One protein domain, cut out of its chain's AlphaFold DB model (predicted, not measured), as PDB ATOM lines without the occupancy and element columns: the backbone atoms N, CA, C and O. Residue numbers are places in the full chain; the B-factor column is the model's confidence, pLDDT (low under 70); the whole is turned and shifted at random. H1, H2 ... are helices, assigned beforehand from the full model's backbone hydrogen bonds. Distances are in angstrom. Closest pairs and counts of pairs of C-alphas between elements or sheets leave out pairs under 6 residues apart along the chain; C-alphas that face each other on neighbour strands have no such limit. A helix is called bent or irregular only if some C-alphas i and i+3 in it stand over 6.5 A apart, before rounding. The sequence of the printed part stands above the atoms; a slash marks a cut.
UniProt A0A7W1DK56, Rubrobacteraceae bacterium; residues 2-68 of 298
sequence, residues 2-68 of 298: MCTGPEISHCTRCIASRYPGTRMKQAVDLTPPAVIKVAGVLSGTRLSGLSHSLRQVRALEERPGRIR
ATOM      1  N   MET A   2     209.795 246.191 166.222       64.88
ATOM      2  CA  MET A   2     209.466 244.839 165.754       64.88
ATOM      3  C   MET A   2     208.137 244.379 166.372       64.88
ATOM      4  O   MET A   2     207.767 244.830 167.455       64.88
ATOM      5  N   CYS A   3     207.404 243.502 165.684       68.94
ATOM      6  CA  CYS A   3     206.134 242.981 166.189       68.94
ATOM      7  C   CYS A   3     206.371 242.125 167.446       68.94
ATOM      8  O   CYS A   3     207.063 241.114 167.369       68.94
ATOM      9  N   THR A   4     205.789 242.508 168.586       65.62
ATOM     10  CA  THR A   4     205.890 241.787 169.873       65.62
ATOM     11  C   THR A   4     204.691 240.872 170.142       65.62
ATOM     12  O   THR A   4     204.461 240.465 171.276       65.62
ATOM     13  N   GLY A   5     203.886 240.594 169.117       68.00
ATOM     14  CA  GLY A   5     202.630 239.858 169.238       68.00
ATOM     15  C   GLY A   5     201.395 240.729 168.986       68.00
ATOM     16  O   GLY A   5     201.508 241.931 168.721       68.00
ATOM     17  N   PRO A   6     200.203 240.112 169.003       75.31
ATOM     18  CA  PRO A   6     198.978 240.741 168.555       75.31
ATOM     19  C   PRO A   6     198.381 241.645 169.635       75.31
ATOM     20  O   PRO A   6     197.438 241.285 170.333       75.31
ATOM     21  N   GLU A   7     198.935 242.844 169.769       82.19
ATOM     22  CA  GLU A   7     198.309 243.937 170.508       82.19
ATOM     23  C   GLU A   7     197.561 244.827 169.506       82.19
ATOM     24  O   GLU A   7     198.114 245.183 168.464       82.19
ATOM     25  N   ILE A   8     196.297 245.167 169.782       83.31
ATOM     26  CA  ILE A   8     195.409 245.797 168.791       83.31
ATOM     27  C   ILE A   8     195.993 247.092 168.219       83.31
ATOM     28  O   ILE A   8     195.986 247.283 167.003       83.31
ATOM     29  N   SER A   9     196.585 247.949 169.055       82.75
ATOM     30  CA  SER A   9     197.181 249.206 168.597       82.75
ATOM     31  C   SER A   9     198.428 248.979 167.735       82.75
ATOM     32  O   SER A   9     198.603 249.656 166.715       82.75
ATOM     33  N   HIS A  10     199.254 247.985 168.077       82.94
ATOM     34  CA  HIS A  10     200.408 247.577 167.275       82.94
ATOM     35  C   HIS A  10     199.980 246.945 165.943       82.94
ATOM     36  O   HIS A  10     200.503 247.320 164.893       82.94
ATOM     37  N   CYS A  11     198.994 246.044 165.951       81.44
ATOM     38  CA  CYS A  11     198.455 245.402 164.751       81.44
ATOM     39  C   CYS A  11     197.821 246.412 163.794       81.44
ATOM     40  O   CYS A  11     198.098 246.368 162.594       81.44
ATOM     41  N   THR A  12     197.019 247.352 164.304       82.50
ATOM     42  CA  THR A  12     196.413 248.409 163.484       82.50
ATOM     43  C   THR A  12     197.486 249.272 162.822       82.50
ATOM     44  O   THR A  12     197.419 249.498 161.613       82.50
ATOM     45  N   ARG A  13     198.523 249.690 163.565       82.38
ATOM     46  CA  ARG A  13     199.664 250.443 163.004       82.38
ATOM     47  C   ARG A  13     200.445 249.631 161.969       82.38
ATOM     48  O   ARG A  13     200.735 250.143 160.891       82.38
ATOM     49  N   CYS A  14     200.730 248.363 162.264       78.62
ATOM     50  CA  CYS A  14     201.447 247.444 161.374       78.62
ATOM     51  C   CYS A  14     200.696 247.179 160.060       78.62
ATOM     52  O   CYS A  14     201.307 247.011 159.004       78.62
ATOM     53  N   ILE A  15     199.369 247.103 160.099       79.38
ATOM     54  CA  ILE A  15     198.563 246.914 158.891       79.38
ATOM     55  C   ILE A  15     198.466 248.219 158.120       79.38
ATOM     56  O   ILE A  15     198.647 248.216 156.904       79.38
ATOM     57  N   ALA A  16     198.267 249.340 158.813       79.06
ATOM     58  CA  ALA A  16     198.250 250.651 158.182       79.06
ATOM     59  C   ALA A  16     199.570 250.953 157.455       79.06
ATOM     60  O   ALA A  16     199.548 251.503 156.354       79.06
ATOM     61  N   SER A  17     200.720 250.540 158.005       74.31
ATOM     62  CA  SER A  17     202.028 250.729 157.362       74.31
ATOM     63  C   SER A  17     202.207 249.952 156.055       74.31
ATOM     64  O   SER A  17     203.105 250.285 155.289       74.31
ATOM     65  N   ARG A  18     201.354 248.961 155.755       70.50
ATOM     66  CA  ARG A  18     201.333 248.282 154.445       70.50
ATOM     67  C   ARG A  18     200.705 249.131 153.337       70.50
ATOM     68  O   ARG A  18     200.859 248.796 152.169       70.50
ATOM     69  N   TYR A  19     200.029 250.221 153.698       71.50
ATOM     70  CA  TYR A  19     199.350 251.131 152.776       71.50
ATOM     71  C   TYR A  19     199.873 252.566 152.956       71.50
ATOM     72  O   TYR A  19     199.125 253.450 153.401       71.50
ATOM     73  N   PRO A  20     201.166 252.812 152.662       66.62
ATOM     74  CA  PRO A  20     201.757 254.139 152.788       66.62
ATOM     75  C   PRO A  20     201.028 255.154 151.895       66.62
ATOM     76  O   PRO A  20     200.465 254.801 150.862       66.62
ATOM     77  N   GLY A  21     200.991 256.419 152.321       68.44
ATOM     78  CA  GLY A  21     200.343 257.506 151.571       68.44
ATOM     79  C   GLY A  21     198.809 257.530 151.624       68.44
ATOM     80  O   GLY A  21     198.193 258.438 151.072       68.44
ATOM     81  N   THR A  22     198.163 256.578 152.303       76.19
ATOM     82  CA  THR A  22     196.700 256.575 152.463       76.19
ATOM     83  C   THR A  22     196.239 257.435 153.644       76.19
ATOM     84  O   THR A  22     196.928 257.555 154.660       76.19
ATOM     85  N   ARG A  23     195.005 257.964 153.568       77.50
ATOM     86  CA  ARG A  23     194.345 258.646 154.704       77.50
ATOM     87  C   ARG A  23     194.249 257.752 155.944       77.50
ATOM     88  O   ARG A  23     194.315 258.245 157.063       77.50
ATOM     89  N   MET A  24     194.129 256.436 155.745       76.69
ATOM     90  CA  MET A  24     194.126 255.448 156.825       76.69
ATOM     91  C   MET A  24     195.452 255.453 157.594       76.69
ATOM     92  O   MET A  24     195.431 255.513 158.820       76.69
ATOM     93  N   LYS A  25     196.596 255.439 156.895       78.69
ATOM     94  CA  LYS A  25     197.920 255.511 157.531       78.69
ATOM     95  C   LYS A  25     198.087 256.796 158.340       78.69
ATOM     96  O   LYS A  25     198.436 256.717 159.511       78.69
ATOM     97  N   GLN A  26     197.751 257.943 157.749       80.50
ATOM     98  CA  GLN A  26     197.825 259.242 158.430       80.50
ATOM     99  C   GLN A  26     196.949 259.280 159.689       80.50
ATOM    100  O   GLN A  26     197.410 259.684 160.752       80.50
ATOM    101  N   ALA A  27     195.703 258.807 159.593       82.81
ATOM    102  CA  ALA A  27     194.795 258.758 160.732       82.81
ATOM    103  C   ALA A  27     195.332 257.852 161.852       82.81
ATOM    104  O   ALA A  27     195.338 258.252 163.014       82.81
ATOM    105  N   VAL A  28     195.819 256.655 161.518       83.06
ATOM    106  CA  VAL A  28     196.355 255.699 162.500       83.06
ATOM    107  C   VAL A  28     197.634 256.217 163.169       83.06
ATOM    108  O   VAL A  28     197.795 256.027 164.373       83.06
ATOM    109  N   ASP A  29     198.511 256.902 162.431       83.00
ATOM    110  CA  ASP A  29     199.734 257.499 162.987       83.00
ATOM    111  C   ASP A  29     199.433 258.607 164.001       83.00
ATOM    112  O   ASP A  29     200.081 258.685 165.046       83.00
ATOM    113  N   LEU A  30     198.426 259.433 163.705       85.75
ATOM    114  CA  LEU A  30     197.982 260.531 164.568       85.75
ATOM    115  C   LEU A  30     197.124 260.051 165.746       85.75
ATOM    116  O   LEU A  30     196.932 260.795 166.706       85.75
ATOM    117  N   THR A  31     196.609 258.821 165.698       84.81
ATOM    118  CA  THR A  31     195.742 258.275 166.746       84.81
ATOM    119  C   THR A  31     196.581 257.677 167.885       84.81
ATOM    120  O   THR A  31     197.322 256.707 167.667       84.81
ATOM    121  N   PRO A  32     196.459 258.181 169.130       88.75
ATOM    122  CA  PRO A  32     197.170 257.617 170.274       88.75
ATOM    123  C   PRO A  32     196.827 256.130 170.495       88.75
ATOM    124  O   PRO A  32     195.666 255.748 170.328       88.75
ATOM    125  N   PRO A  33     197.778 255.280 170.937       84.50
ATOM    126  CA  PRO A  33     197.530 253.847 171.149       84.50
ATOM    127  C   PRO A  33     196.337 253.551 172.069       84.50
ATOM    128  O   PRO A  33     195.568 252.627 171.813       84.50
ATOM    129  N   ALA A  34     196.137 254.372 173.106       85.50
ATOM    130  CA  ALA A  34     195.006 254.254 174.026       85.50
ATOM    131  C   ALA A  34     193.648 254.420 173.323       85.50
ATOM    132  O   ALA A  34     192.705 253.699 173.632       85.50
ATOM    133  N   VAL A  35     193.556 255.313 172.332       84.38
ATOM    134  CA  VAL A  35     192.323 255.531 171.561       84.38
ATOM    135  C   VAL A  35     192.022 254.323 170.672       84.38
ATOM    136  O   VAL A  35     190.870 253.904 170.590       84.38
ATOM    137  N   ILE A  36     193.045 253.706 170.069       80.88
ATOM    138  CA  ILE A  36     192.873 252.477 169.273       80.88
ATOM    139  C   ILE A  36     192.406 251.316 170.162       80.88
ATOM    140  O   ILE A  36     191.515 250.570 169.767       80.88
ATOM    141  N   LYS A  37     192.944 251.196 171.382       83.06
ATOM    142  CA  LYS A  37     192.483 250.201 172.365       83.06
ATOM    143  C   LYS A  37     191.011 250.389 172.733       83.06
ATOM    144  O   LYS A  37     190.259 249.422 172.715       83.06
ATOM    145  N   VAL A  38     190.586 251.625 173.011       82.38
ATOM    146  CA  VAL A  38     189.170 251.942 173.278       82.38
ATOM    147  C   VAL A  38     188.300 251.615 172.063       82.38
ATOM    148  O   VAL A  38     187.230 251.032 172.218       82.38
ATOM    149  N   ALA A  39     188.766 251.936 170.851       78.69
ATOM    150  CA  ALA A  39     188.072 251.567 169.622       78.69
ATOM    151  C   ALA A  39     187.942 250.043 169.467       78.69
ATOM    152  O   ALA A  39     186.887 249.600 169.023       78.69
ATOM    153  N   GLY A  40     188.951 249.264 169.877       78.06
ATOM    154  CA  GLY A  40     188.881 247.803 170.017       78.06
ATOM    155  C   GLY A  40     187.719 247.377 170.906       78.06
ATOM    156  O   GLY A  40     186.736 246.827 170.418       78.06
ATOM    157  N   VAL A  41     187.727 247.801 172.172       79.19
ATOM    158  CA  VAL A  41     186.654 247.476 173.132       79.19
ATOM    159  C   VAL A  41     185.260 247.830 172.591       79.19
ATOM    160  O   VAL A  41     184.328 247.028 172.667       79.19
ATOM    161  N   LEU A  42     185.104 249.016 171.994       76.31
ATOM    162  CA  LEU A  42     183.834 249.451 171.398       76.31
ATOM    163  C   LEU A  42     183.453 248.642 170.150       76.31
ATOM    164  O   LEU A  42     182.262 248.478 169.864       76.31
ATOM    165  N   SER A  43     184.436 248.112 169.423       75.50
ATOM    166  CA  SER A  43     184.233 247.245 168.264       75.50
ATOM    167  C   SER A  43     183.641 245.877 168.631       75.50
ATOM    168  O   SER A  43     182.998 245.257 167.789       75.50
ATOM    169  N   GLY A  44     183.731 245.447 169.893       71.88
ATOM    170  CA  GLY A  44     183.016 244.266 170.399       71.88
ATOM    171  C   GLY A  44     181.497 244.456 170.554       71.88
ATOM    172  O   GLY A  44     180.775 243.498 170.823       71.88
ATOM    173  N   THR A  45     180.977 245.679 170.386       78.62
ATOM    174  CA  THR A  45     179.549 246.003 170.559       78.62
ATOM    175  C   THR A  45     178.785 246.055 169.227       78.62
ATOM    176  O   THR A  45     179.362 245.976 168.142       78.62
ATOM    177  N   ARG A  46     177.459 246.274 169.276       74.50
ATOM    178  CA  ARG A  46     176.625 246.486 168.070       74.50
ATOM    179  C   ARG A  46     177.065 247.695 167.226       74.50
ATOM    180  O   ARG A  46     176.723 247.764 166.047       74.50
ATOM    181  N   LEU A  47     177.849 248.617 167.795       67.94
ATOM    182  CA  LEU A  47     178.379 249.794 167.099       67.94
ATOM    183  C   LEU A  47     179.363 249.430 165.977       67.94
ATOM    184  O   LEU A  47     179.530 250.209 165.039       67.94
ATOM    185  N   SER A  48     179.967 248.235 166.005       64.75
ATOM    186  CA  SER A  48     180.872 247.784 164.941       64.75
ATOM    187  C   SER A  48     180.181 247.693 163.580       64.75
ATOM    188  O   SER A  48     180.813 247.904 162.551       64.75
ATOM    189  N   GLY A  49     178.869 247.431 163.547       65.19
ATOM    190  CA  GLY A  49     178.073 247.402 162.316       65.19
ATOM    191  C   GLY A  49     177.913 248.772 161.646       65.19
ATOM    192  O   GLY A  49     177.664 248.836 160.443       65.19
ATOM    193  N   LEU A  50     178.125 249.862 162.386       69.81
ATOM    194  CA  LEU A  50     177.883 251.231 161.920       69.81
ATOM    195  C   LEU A  50     179.088 251.854 161.202       69.81
ATOM    196  O   LEU A  50     178.935 252.860 160.518       69.81
ATOM    197  N   SER A  51     180.283 251.267 161.324       77.12
ATOM    198  CA  SER A  51     181.507 251.810 160.728       77.12
ATOM    199  C   SER A  51     182.384 250.717 160.130       77.12
ATOM    200  O   SER A  51     182.733 249.741 160.793       77.12
ATOM    201  N   HIS A  52     182.801 250.909 158.875       77.75
ATOM    202  CA  HIS A  52     183.765 250.031 158.212       77.75
ATOM    203  C   HIS A  52     185.087 249.936 158.992       77.75
ATOM    204  O   HIS A  52     185.626 248.845 159.153       77.75
ATOM    205  N   SER A  53     185.567 251.052 159.548       74.69
ATOM    206  CA  SER A  53     186.796 251.081 160.348       74.69
ATOM    207  C   SER A  53     186.654 250.285 161.647       74.69
ATOM    208  O   SER A  53     187.563 249.540 162.001       74.69
ATOM    209  N   LEU A  54     185.503 250.366 162.328       76.38
ATOM    210  CA  LEU A  54     185.256 249.561 163.532       76.38
ATOM    211  C   LEU A  54     185.137 248.068 163.206       76.38
ATOM    212  O   LEU A  54     185.620 247.252 163.983       76.38
ATOM    213  N   ARG A  55     184.575 247.686 162.046       78.88
ATOM    214  CA  ARG A  55     184.605 246.281 161.588       78.88
ATOM    215  C   ARG A  55     186.025 245.771 161.376       78.88
ATOM    216  O   ARG A  55     186.319 244.638 161.742       78.88
ATOM    217  N   GLN A  56     186.899 246.592 160.794       79.12
ATOM    218  CA  GLN A  56     188.299 246.216 160.598       79.12
ATOM    219  C   GLN A  56     189.037 246.062 161.929       79.12
ATOM    220  O   GLN A  56     189.743 245.076 162.106       79.12
ATOM    221  N   VAL A  57     188.844 246.988 162.874       80.44
ATOM    222  CA  VAL A  57     189.432 246.886 164.221       80.44
ATOM    223  C   VAL A  57     188.938 245.625 164.933       80.44
ATOM    224  O   VAL A  57     189.762 244.846 165.406       80.44
ATOM    225  N   ARG A  58     187.629 245.350 164.896       81.38
ATOM    226  CA  ARG A  58     187.041 244.125 165.456       81.38
ATOM    227  C   ARG A  58     187.664 242.861 164.874       81.38
ATOM    228  O   ARG A  58     188.057 241.962 165.608       81.38
ATOM    229  N   ALA A  59     187.799 242.806 163.549       81.88
ATOM    230  CA  ALA A  59     188.412 241.667 162.877       81.88
ATOM    231  C   ALA A  59     189.869 241.447 163.318       81.88
ATOM    232  O   ALA A  59     190.320 240.307 163.351       81.88
ATOM    233  N   LEU A  60     190.609 242.507 163.658       82.44
ATOM    234  CA  LEU A  60     191.969 242.392 164.188       82.44
ATOM    235  C   LEU A  60     192.005 241.938 165.642       82.44
ATOM    236  O   LEU A  60     192.905 241.185 166.002       82.44
ATOM    237  N   GLU A  61     191.037 242.364 166.446       83.44
ATOM    238  CA  GLU A  61     190.915 241.977 167.850       83.44
ATOM    239  C   GLU A  61     190.486 240.512 168.012       83.44
ATOM    240  O   GLU A  61     191.055 239.787 168.823       83.44
ATOM    241  N   GLU A  62     189.542 240.038 167.195       86.31
ATOM    242  CA  GLU A  62     189.048 238.652 167.243       86.31
ATOM    243  C   GLU A  62     190.028 237.647 166.606       86.31
ATOM    244  O   GLU A  62     190.023 236.457 166.934       86.31
ATOM    245  N   ARG A  63     190.890 238.103 165.685       86.75
ATOM    246  CA  ARG A  63     191.768 237.235 164.882       86.75
ATOM    247  C   ARG A  63     192.697 236.333 165.706       86.75
ATOM    248  O   ARG A  63     192.774 235.156 165.359       86.75
ATOM    249  N   PRO A  64     193.398 236.798 166.757       86.38
ATOM    250  CA  PRO A  64     194.261 235.931 167.560       86.38
ATOM    251  C   PRO A  64     193.491 234.801 168.252       86.38
ATOM    252  O   PRO A  64     193.983 233.675 168.300       86.38
ATOM    253  N   GLY A  65     192.282 235.089 168.750       88.06
ATOM    254  CA  GLY A  65     191.397 234.090 169.355       88.06
ATOM    255  C   GLY A  65     190.988 233.029 168.341       88.06
ATOM    256  O   GLY A  65     191.229 231.845 168.567       88.06
ATOM    257  N   ARG A  66     190.503 233.464 167.171       89.06
ATOM    258  CA  ARG A  66     190.121 232.560 166.077       89.06
ATOM    259  C   ARG A  66     191.283 231.694 165.599       89.06
ATOM    260  O   ARG A  66     191.126 230.490 165.485       89.06
ATOM    261  N   ILE A  67     192.464 232.273 165.366       89.69
ATOM    262  CA  ILE A  67     193.648 231.494 164.963       89.69
ATOM    263  C   ILE A  67     193.974 230.433 166.020       89.69
ATOM    264  O   ILE A  67     194.279 229.302 165.665       89.69
ATOM    265  N   ARG A  68     193.891 230.766 167.315       90.38
ATOM    266  CA  ARG A  68     194.154 229.800 168.388       90.38
ATOM    267  C   ARG A  68     193.135 228.663 168.407       90.38
ATOM    268  O   ARG A  68     193.528 227.525 168.642       90.38
TER     269      ARG A  68
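This is residues 2 to 68 of the 298 residues of a protein of Rubrobacteraceae bacterium (UniProt A0A7W1DK56). The longest helix, H5, has H3 and H1 packed on residues 54 to 61 of it; these three helices meet one another at wide angles and make the core. H2 folds back beside H1 as a helical hairpin, away from H5, while the short H4 makes a corner before H5. The 67 printed residues hold five named helices, H1 to H5 in chain order, and no named strand; the class is all helix. The whole is compact, with a radius of gyration of the C-alphas of 11.6 A and spans of 30 by 28 by 19 A.

H5 covers residues 52 to 68 and is 24.9 A long, from C-alpha 52 at (183.765, 250.031, 158.212) to C-alpha 68 at (194.154, 229.800, 168.388). It has a kink of 35 degrees near residue 62 and is only just irregular, C-alphas 61 and 64 being 6.9 A apart. H3, residues 33 to 43, measures 15.1 A. H1, residues 8 to 16, measures 12.0 A and begins with C-alpha 8 at (195.409, 245.797, 168.791). H2, residues 23 to 30, measures 10.7 A. H4, residues 46 to 50, measures 7.9 A and is neither bent nor irregular, but only just: C-alphas 46 and 49 are 6.0 A apart.

H5 and H1 are the hubs, touching three other helices each. H5 touches H3 with residues 54 to 61 alone, about perpendicular at 86 degrees; their closest C-alphas, of Arg 58 and Ser 43, are 5.1 A apart. H5 touches H1 with residues 57 to 61 alone, at a steep tilt of 66 degrees, opposite ways; the closest C-alphas, of Glu 61 and Ile 8, are 6.0 A apart. H1 and H3 touch, about perpendicular at 82 degrees, with the C-alphas of Ser 9 and Pro 33 closest at 5.3 A. H1 and H2 touch and form a hairpin at a steep tilt of 41 degrees, opposite ways; their closest C-alphas, of Ala 16 and Lys 25, are 4.9 A apart. H4 and H5 touch only at the corner, with the C-alphas of Ser 48 and Leu 54 closest at 4.9 A. H2 and H5 are apart. Every O i to N i+4 pair is within hydrogen-bond range in H1, H2 and H3; in H5 it is 11 of 13, and in H4 0 of 1, beside 2 of 2 O i to N i+3 pairs.

The two C-alphas farthest apart, of Gly 21 and Arg 68, are 33.0 A apart. The printed part has no cut and no long link; residues 18 to 23, of which 23 belongs to H2, stand free. The model's mean pLDDT over the printed part is 78.8, with residues 2 to 5, 20 to 21 and 47 to 50 under 70.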